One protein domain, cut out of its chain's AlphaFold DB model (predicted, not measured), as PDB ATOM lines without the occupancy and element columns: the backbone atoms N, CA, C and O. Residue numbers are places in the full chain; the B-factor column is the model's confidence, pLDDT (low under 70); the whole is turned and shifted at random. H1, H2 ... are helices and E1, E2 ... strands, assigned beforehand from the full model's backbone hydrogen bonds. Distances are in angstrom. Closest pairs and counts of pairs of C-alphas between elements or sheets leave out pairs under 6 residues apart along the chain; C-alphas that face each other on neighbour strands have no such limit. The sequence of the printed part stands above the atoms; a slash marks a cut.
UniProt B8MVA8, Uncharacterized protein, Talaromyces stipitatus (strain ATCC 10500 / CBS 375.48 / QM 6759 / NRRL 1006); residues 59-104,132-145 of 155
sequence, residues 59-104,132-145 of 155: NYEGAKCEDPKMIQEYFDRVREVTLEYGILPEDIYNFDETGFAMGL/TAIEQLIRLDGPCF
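AT A GLANCE: This is residues 59 to 104 and 132 to 145 of the 155 residues of an uncharacterized protein of Talaromyces stipitatus (strain ATCC 10500 / CBS 375.48 / QM 6759 / NRRL 1006) (UniProt B8MVA8). The model is an open, flat hook: a narrow ribbon of two antiparallel strands, E1 and E2, makes one side, the long helix H2 makes another, and the short helix H1 sits at the far end of H2, with the space between H1 and the ribbon empty. Residues 59 to 78, which take in H1 and the first part of H2, stick out from the rest. The printed part has 60 residues, with two named helices and then two named strands in the order H1, H2, E1, E2; the class is mixed, helices and strands, and the sheet's order is E1 - E2. The whole is only just extended, close to loose, with a radius of gyration of the C-alphas of 15.9 A and spans of 46 by 35 by 16 A.

HOW THE PARTS SIT: Begin at the sheet, where E1, residues 95 to 102, and E2, residues 132 to 136, are antiparallel neighbours with 153 degrees between their N-to-C directions. Look at C-alphas 99 and 132, which face each other at 4.5 A, and at 95 and 136, which face each other at 4.8 A. Between the strands, N 98 and O 133 are within hydrogen-bond range at 2.9 A, as are N 96 and O 135 at 3.0 A. Moving outward, you come to H2, residues 68 to 84, which is apart from E2. H1, residues 60 to 65, is apart from H2, from E1 and from E2. In both H1 and H2 each O i to N i+4 pair is within hydrogen-bond range.

IN THESE COORDINATES: Find C-alpha 95 at (-29.923, -21.475, 21.290); from there E1 runs 21.7 A to C-alpha 102. E2 runs 12.9 A from C-alpha 132 to C-alpha 136 at (-27.900, -24.329, 24.526). H2 measures 24.4 A from Pro 68 to Glu 84, whose C-alpha is at (-51.179, -17.619, 23.837). For H1, start at C-alpha 60 at (-20.584, -1.481, 11.607); it is 9.0 A to Cys 65.

THE WHOLE: The two C-alphas farthest apart, those of Glu 84 and Gly 103, are 46.5 A from each other. Residues 105 to 131 are not printed, and C-alphas 104 and 132 are 14.3 A apart across this cut, which lies in the link from E1 to E2. Of the links that are printed whole, H1 to H2 is tight and H2 to E1 is short. The mean pLDDT of the printed part is 74.3; look for values under 70 at residues 59 to 65, 100 to 104, 132 to 133 and 136 to 145.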
ATOM      1  N   ASN A  59     -19.139  -4.708  14.315       63.97
ATOM      2  CA  ASN A  59     -19.641  -4.940  12.966       63.97
ATOM      3  C   ASN A  59     -20.531  -3.760  12.555       63.97
ATOM      4  O   ASN A  59     -21.734  -3.769  12.785       63.97
ATOM      5  N   TYR A  60     -19.913  -2.727  11.983       57.25
ATOM      6  CA  TYR A  60     -20.584  -1.481  11.607       57.25
ATOM      7  C   TYR A  60     -21.761  -1.695  10.647       57.25
ATOM      8  O   TYR A  60     -22.746  -0.974  10.732       57.25
ATOM      9  N   GLU A  61     -21.683  -2.697   9.768       67.44
ATOM     10  CA  GLU A  61     -22.807  -3.035   8.889       67.44
ATOM     11  C   GLU A  61     -23.952  -3.701   9.659       67.44
ATOM     12  O   GLU A  61     -25.105  -3.363   9.422       67.44
ATOM     13  N   GLY A  62     -23.650  -4.550  10.651       59.62
ATOM     14  CA  GLY A  62     -24.668  -5.110  11.550       59.62
ATOM     15  C   GLY A  62     -25.413  -4.020  12.323       59.62
ATOM     16  O   GLY A  62     -26.636  -3.989  12.324       59.62
ATOM     17  N   ALA A  63     -24.678  -3.042  12.852       63.97
ATOM     18  CA  ALA A  63     -25.258  -1.945  13.625       63.97
ATOM     19  C   ALA A  63     -26.152  -0.993  12.814       63.97
ATOM     20  O   ALA A  63     -27.002  -0.318  13.384       63.97
ATOM     21  N   LYS A  64     -25.971  -0.905  11.489       63.78
ATOM     22  CA  LYS A  64     -26.877  -0.134  10.618       63.78
ATOM     23  C   LYS A  64     -28.181  -0.869  10.327       63.78
ATOM     24  O   LYS A  64     -29.161  -0.227   9.967       63.78
ATOM     25  N   CYS A  65     -28.164  -2.196  10.413       65.06
ATOM     26  CA  CYS A  65     -29.314  -3.048  10.122       65.06
ATOM     27  C   CYS A  65     -30.214  -3.278  11.348       65.06
ATOM     28  O   CYS A  65     -31.291  -3.851  11.209       65.06
ATOM     29  N   GLU A  66     -29.803  -2.823  12.533       71.56
ATOM     30  CA  GLU A  66     -30.590  -2.873  13.765       71.56
ATOM     31  C   GLU A  66     -31.598  -1.709  13.804       71.56
ATOM     32  O   GLU A  66     -31.314  -0.643  14.346       71.56
ATOM     33  N   ASP A  67     -32.781  -1.897  13.208       84.06
ATOM     34  CA  ASP A  67     -33.907  -0.965  13.376       84.06
ATOM     35  C   ASP A  67     -34.596  -1.230  14.730       84.06
ATOM     36  O   ASP A  67     -35.198  -2.299  14.904       84.06
ATOM     37  N   PRO A  68     -34.570  -0.275  15.684       86.12
ATOM     38  CA  PRO A  68     -35.196  -0.451  16.992       86.12
ATOM     39  C   PRO A  68     -36.678  -0.826  16.916       86.12
ATOM     40  O   PRO A  68     -37.152  -1.583  17.762       86.12
ATOM     41  N   LYS A  69     -37.408  -0.339  15.901       86.19
ATOM     42  CA  LYS A  69     -38.831  -0.661  15.731       86.19
ATOM     43  C   LYS A  69     -39.030  -2.121  15.354       86.19
ATOM     44  O   LYS A  69     -39.836  -2.797  15.980       86.19
ATOM     45  N   MET A  70     -38.252  -2.628  14.394       85.44
ATOM     46  CA  MET A  70     -38.342  -4.035  13.992       85.44
ATOM     47  C   MET A  70     -37.956  -4.980  15.132       85.44
ATOM     48  O   MET A  70     -38.585  -6.023  15.310       85.44
ATOM     49  N   ILE A  71     -36.941  -4.611  15.917       86.44
ATOM     50  CA  ILE A  71     -36.525  -5.377  17.097       86.44
ATOM     51  C   ILE A  71     -37.662  -5.412  18.126       86.44
ATOM     52  O   ILE A  71     -37.982  -6.474  18.657       86.44
ATOM     53  N   GLN A  72     -38.310  -4.274  18.379       89.75
ATOM     54  CA  GLN A  72     -39.415  -4.190  19.330       89.75
ATOM     55  C   GLN A  72     -40.640  -4.997  18.871       89.75
ATOM     56  O   GLN A  72     -41.140  -5.823  19.630       89.75
ATOM     57  N   GLU A  73     -41.050  -4.856  17.608       92.50
ATOM     58  CA  GLU A  73     -42.151  -5.633  17.017       92.50
ATOM     59  C   GLU A  73     -41.890  -7.146  17.022       92.50
ATOM     60  O   GLU A  73     -42.823  -7.951  17.076       92.50
ATOM     61  N   TYR A  74     -40.628  -7.568  16.919       91.88
ATOM     62  CA  TYR A  74     -40.256  -8.971  17.085       91.88
ATOM     63  C   TYR A  74     -40.510  -9.442  18.524       91.88
ATOM     64  O   TYR A  74     -41.191 -10.447  18.722       91.88
ATOM     65  N   PHE A  75     -40.030  -8.701  19.529       91.00
ATOM     66  CA  PHE A  75     -40.219  -9.075  20.935       91.00
ATOM     67  C   PHE A  75     -41.682  -9.031  21.384       91.00
ATOM     68  O   PHE A  75     -42.092  -9.878  22.178       91.00
ATOM     69  N   ASP A  76     -42.476  -8.095  20.867       92.94
ATOM     70  CA  ASP A  76     -43.909  -8.025  21.169       92.94
ATOM     71  C   ASP A  76     -44.649  -9.262  20.639       92.94
ATOM     72  O   ASP A  76     -45.416  -9.881  21.378       92.94
ATOM     73  N   ARG A  77     -44.329  -9.712  19.417       92.69
ATOM     74  CA  ARG A  77     -44.866 -10.967  18.857       92.69
ATOM     75  C   ARG A  77     -44.436 -12.197  19.647       92.69
ATOM     76  O   ARG A  77     -45.252 -13.077  19.907       92.69
ATOM     77  N   VAL A  78     -43.169 -12.266  20.058       90.19
ATOM     78  CA  VAL A  78     -42.680 -13.372  20.899       90.19
ATOM     79  C   VAL A  78     -43.454 -13.427  22.218       90.19
ATOM     80  O   VAL A  78     -43.840 -14.513  22.647       90.19
ATOM     81  N   ARG A  79     -43.741 -12.277  22.844       91.00
ATOM     82  CA  ARG A  79     -44.550 -12.210  24.074       91.00
ATOM     83  C   ARG A  79     -45.990 -12.655  23.855       91.00
ATOM     84  O   ARG A  79     -46.503 -13.400  24.683       91.00
ATOM     85  N   GLU A  80     -46.621 -12.222  22.767       94.69
ATOM     86  CA  GLU A  80     -47.989 -12.623  22.419       94.69
ATOM     87  C   GLU A  80     -48.101 -14.145  22.282       94.69
ATOM     88  O   GLU A  80     -48.919 -14.760  22.961       94.69
ATOM     89  N   VAL A  81     -47.197 -14.763  21.516       93.19
ATOM     90  CA  VAL A  81     -47.135 -16.224  21.346       93.19
ATOM     91  C   VAL A  81     -46.825 -16.924  22.673       93.19
ATOM     92  O   VAL A  81     -47.446 -17.926  23.014       93.19
ATOM     93  N   THR A  82     -45.899 -16.390  23.470       91.31
ATOM     94  CA  THR A  82     -45.579 -16.960  24.793       91.31
ATOM     95  C   THR A  82     -46.825 -17.012  25.685       91.31
ATOM     96  O   THR A  82     -47.066 -18.022  26.342       91.31
ATOM     97  N   LEU A  83     -47.649 -15.957  25.669       91.94
ATOM     98  CA  LEU A  83     -48.896 -15.890  26.433       91.94
ATOM     99  C   LEU A  83     -49.998 -16.786  25.853       91.94
ATOM    100  O   LEU A  83     -50.679 -17.464  26.620       91.94
ATOM    101  N   GLU A  84     -50.166 -16.809  24.528       94.94
ATOM    102  CA  GLU A  84     -51.179 -17.619  23.837       94.94
ATOM    103  C   GLU A  84     -50.997 -19.115  24.116       94.94
ATOM    104  O   GLU A  84     -51.957 -19.819  24.433       94.94
ATOM    105  N   TYR A  85     -49.752 -19.589  24.051       93.00
ATOM    106  CA  TYR A  85     -49.415 -20.997  24.265       93.00
ATOM    107  C   TYR A  85     -49.096 -21.325  25.731       93.00
ATOM    108  O   TYR A  85     -48.795 -22.478  26.041       93.00
ATOM    109  N   GLY A  86     -49.167 -20.342  26.636       91.44
ATOM    110  CA  GLY A  86     -48.881 -20.529  28.060       91.44
ATOM    111  C   GLY A  86     -47.457 -21.021  28.337       91.44
ATOM    112  O   GLY A  86     -47.253 -21.798  29.270       91.44
ATOM    113  N   ILE A  87     -46.487 -20.609  27.515       88.88
ATOM    114  CA  ILE A  87     -45.082 -21.004  27.651       88.88
ATOM    115  C   ILE A  87     -44.523 -20.341  28.908       88.88
ATOM    116  O   ILE A  87     -44.518 -19.114  29.039       88.88
ATOM    117  N   LEU A  88     -44.055 -21.160  29.843       86.50
ATOM    118  CA  LEU A  88     -43.478 -20.676  31.085       86.50
ATOM    119  C   LEU A  88     -42.074 -20.102  30.832       86.50
ATOM    120  O   LEU A  88     -41.343 -20.633  29.992       86.50
ATOM    121  N   PRO A  89     -41.648 -19.046  31.550       81.44
ATOM    122  CA  PRO A  89     -40.288 -18.514  31.441       81.44
ATOM    123  C   PRO A  89     -39.203 -19.579  31.648       81.44
ATOM    124  O   PRO A  89     -38.130 -19.502  31.049       81.44
ATOM    125  N   GLU A  90     -39.493 -20.593  32.465       80.56
ATOM    126  CA  GLU A  90     -38.617 -21.734  32.733       80.56
ATOM    127  C   GLU A  90     -38.407 -22.649  31.518       80.56
ATOM    128  O   GLU A  90     -37.423 -23.392  31.490       80.56
ATOM    129  N   ASP A  91     -39.302 -22.577  30.532       82.44
ATOM    130  CA  ASP A  91     -39.291 -23.375  29.306       82.44
ATOM    131  C   ASP A  91     -38.715 -22.605  28.100       82.44
ATOM    132  O   ASP A  91     -38.704 -23.115  26.977       82.44
ATOM    133  N   ILE A  92     -38.202 -21.387  28.314       84.12
ATOM    134  CA  ILE A  92     -37.531 -20.586  27.284       84.12
ATOM    135  C   ILE A  92     -36.022 -20.854  27.341       84.12
ATOM    136  O   ILE A  92     -35.350 -20.540  28.325       84.12
ATOM    137  N   TYR A  93     -35.474 -21.397  26.254       82.38
ATOM    138  CA  TYR A  93     -34.052 -21.720  26.124       82.38
ATOM    139  C   TYR A  93     -33.409 -20.879  25.022       82.38
ATOM    140  O   TYR A  93     -33.941 -20.790  23.915       82.38
ATOM    141  N   ASN A  94     -32.243 -20.290  25.303       81.94
ATOM    142  CA  ASN A  94     -31.444 -19.637  24.273       81.94
ATOM    143  C   ASN A  94     -30.618 -20.684  23.513       81.94
ATOM    144  O   ASN A  94     -29.888 -21.476  24.115       81.94
ATOM    145  N   PHE A  95     -30.730 -20.663  22.190       82.56
ATOM    146  CA  PHE A  95     -29.923 -21.475  21.290       82.56
ATOM    147  C   PHE A  95     -28.992 -20.552  20.521       82.56
ATOM    148  O   PHE A  95     -29.457 -19.661  19.811       82.56
ATOM    149  N   ASP A  96     -27.692 -20.787  20.656       79.88
ATOM    150  CA  ASP A  96     -26.672 -20.076  19.895       79.88
ATOM    151  C   ASP A  96     -25.801 -21.076  19.126       79.88
ATOM    152  O   ASP A  96     -25.555 -22.210  19.554       79.88
ATOM    153  N   GLU A  97     -25.343 -20.647  17.958       80.44
ATOM    154  CA  GLU A  97     -24.423 -21.396  17.122       80.44
ATOM    155  C   GLU A  97     -23.041 -20.752  17.208       80.44
ATOM    156  O   GLU A  97     -22.794 -19.669  16.673       80.44
ATOM    157  N   THR A  98     -22.093 -21.458  17.824       76.75
ATOM    158  CA  THR A  98     -20.696 -21.033  17.798       76.75
ATOM    159  C   THR A  98     -19.953 -21.761  16.684       76.75
ATOM    160  O   THR A  98     -19.646 -22.953  16.768       76.75
ATOM    161  N   GLY A  99     -19.621 -21.018  15.628       74.62
ATOM    162  CA  GLY A  99     -18.764 -21.492  14.547       74.62
ATOM    163  C   GLY A  99     -17.280 -21.438  14.922       74.62
ATOM    164  O   GLY A  99     -16.715 -20.362  15.136       74.62
ATOM    165  N   PHE A 100     -16.615 -22.589  14.930       66.94
ATOM    166  CA  PHE A 100     -15.171 -22.722  15.088       66.94
ATOM    167  C   PHE A 100     -14.518 -22.989  13.734       66.94
ATOM    168  O   PHE A 100     -14.794 -23.975  13.054       66.94
ATOM    169  N   ALA A 101     -13.583 -22.129  13.346       68.94
ATOM    170  CA  ALA A 101     -12.729 -22.399  12.198       68.94
ATOM    171  C   ALA A 101     -11.501 -23.194  12.661       68.94
ATOM    172  O   ALA A 101     -10.554 -22.632  13.225       68.94
ATOM    173  N   MET A 102     -11.517 -24.507  12.426       58.03
ATOM    174  CA  MET A 102     -10.386 -25.377  12.736       58.03
ATOM    175  C   MET A 102      -9.237 -25.077  11.765       58.03
ATOM    176  O   MET A 102      -9.433 -24.934  10.559       58.03
ATOM    177  N   GLY A 103      -8.022 -24.924  12.300       53.12
ATOM    178  CA  GLY A 103      -6.836 -24.547  11.518       53.12
ATOM    179  C   GLY A 103      -6.514 -23.047  11.492       53.12
ATOM    180  O   GLY A 103      -5.518 -22.658  10.881       53.12
ATOM    181  N   LEU A 104      -7.284 -22.198  12.185       52.16
ATOM    182  CA  LEU A 104      -6.838 -20.839  12.506       52.16
ATOM    183  C   LEU A 104      -5.870 -20.890  13.701       52.16
ATOM    184  O   LEU A 104      -6.279 -21.207  14.817       52.16
ATOM    185  N   THR A 132     -19.119 -26.424  13.568       68.25
ATOM    186  CA  THR A 132     -20.142 -25.718  14.324       68.25
ATOM    187  C   THR A 132     -20.394 -26.486  15.614       68.25
ATOM    188  O   THR A 132     -20.637 -27.693  15.565       68.25
ATOM    189  N   ALA A 133     -20.370 -25.802  16.757       69.50
ATOM    190  CA  ALA A 133     -21.033 -26.307  17.951       69.50
ATOM    191  C   ALA A 133     -22.360 -25.570  18.121       69.50
ATOM    192  O   ALA A 133     -22.410 -24.341  18.069       69.50
ATOM    193  N   ILE A 134     -23.421 -26.338  18.333       73.81
ATOM    194  CA  ILE A 134     -24.710 -25.808  18.762       73.81
ATOM    195  C   ILE A 134     -24.687 -25.849  20.285       73.81
ATOM    196  O   ILE A 134     -24.582 -26.929  20.869       73.81
ATOM    197  N   GLU A 135     -24.750 -24.683  20.915       70.12
ATOM    198  CA  GLU A 135     -24.778 -24.562  22.367       70.12
ATOM    199  C   GLU A 135     -26.164 -24.089  22.813       70.12
ATOM    200  O   GLU A 135     -26.726 -23.123  22.297       70.12
ATOM    201  N   GLN A 136     -26.728 -24.792  23.791       65.88
ATOM    202  CA  GLN A 136     -27.900 -24.329  24.526       65.88
ATOM    203  C   GLN A 136     -27.402 -23.573  25.756       65.88
ATOM    204  O   GLN A 136     -26.937 -24.190  26.718       65.88
ATOM    205  N   LEU A 137     -27.462 -22.242  25.726       55.00
ATOM    206  CA  LEU A 137     -26.885 -21.396  26.769       55.00
ATOM    207  C   LEU A 137     -27.982 -20.837  27.686       55.00
ATOM    208  O   LEU A 137     -28.552 -19.783  27.442       55.00
ATOM    209  N   ILE A 138     -28.195 -21.579  28.777       54.94
ATOM    210  CA  ILE A 138     -28.755 -21.195  30.086       54.94
ATOM    211  C   ILE A 138     -30.242 -20.773  30.149       54.94
ATOM    212  O   ILE A 138     -30.686 -19.765  29.610       54.94
ATOM    213  N   ARG A 139     -30.961 -21.545  30.976       52.66
ATOM    214  CA  ARG A 139     -32.184 -21.209  31.723       52.66
ATOM    215  C   ARG A 139     -31.906 -20.012  32.635       52.66
ATOM    216  O   ARG A 139     -30.992 -20.113  33.448       52.66
ATOM    217  N   LEU A 140     -32.695 -18.938  32.562       49.50
ATOM    218  CA  LEU A 140     -32.443 -17.704  33.329       49.50
ATOM    219  C   LEU A 140     -32.278 -17.922  34.856       49.50
ATOM    220  O   LEU A 140     -31.607 -17.112  35.484       49.50
ATOM    221  N   ASP A 141     -32.750 -19.056  35.410       49.06
ATOM    222  CA  ASP A 141     -32.676 -19.402  36.842       49.06
ATOM    223  C   ASP A 141     -32.103 -20.812  37.195       49.06
ATOM    224  O   ASP A 141     -32.483 -21.395  38.211       49.06
ATOM    225  N   GLY A 142     -31.199 -21.424  36.406       39.41
ATOM    226  CA  GLY A 142     -30.697 -22.800  36.682       39.41
ATOM    227  C   GLY A 142     -29.171 -23.009  36.627       39.41
ATOM    228  O   GLY A 142     -28.500 -22.343  35.840       39.41
ATOM    229  N   PRO A 143     -28.594 -23.945  37.424       42.47
ATOM    230  CA  PRO A 143     -27.149 -24.134  37.525       42.47
ATOM    231  C   PRO A 143     -26.548 -24.630  36.206       42.47
ATOM    232  O   PRO A 143     -27.075 -25.522  35.543       42.47
ATOM    233  N   CYS A 144     -25.415 -24.031  35.855       41.34
ATOM    234  CA  CYS A 144     -24.631 -24.260  34.651       41.34
ATOM    235  C   CYS A 144     -24.322 -25.752  34.411       41.34
ATOM    236  O   CYS A 144     -23.447 -26.339  35.055       41.34
ATOM    237  N   PHE A 145     -25.010 -26.356  33.437       39.28
ATOM    238  CA  PHE A 145     -24.708 -27.703  32.956       39.28
ATOM    239  C   PHE A 145     -23.321 -27.726  32.303       39.28
ATOM    240  O   PHE A 145     -23.128 -27.248  31.191       39.28
TER     241      PHE A 145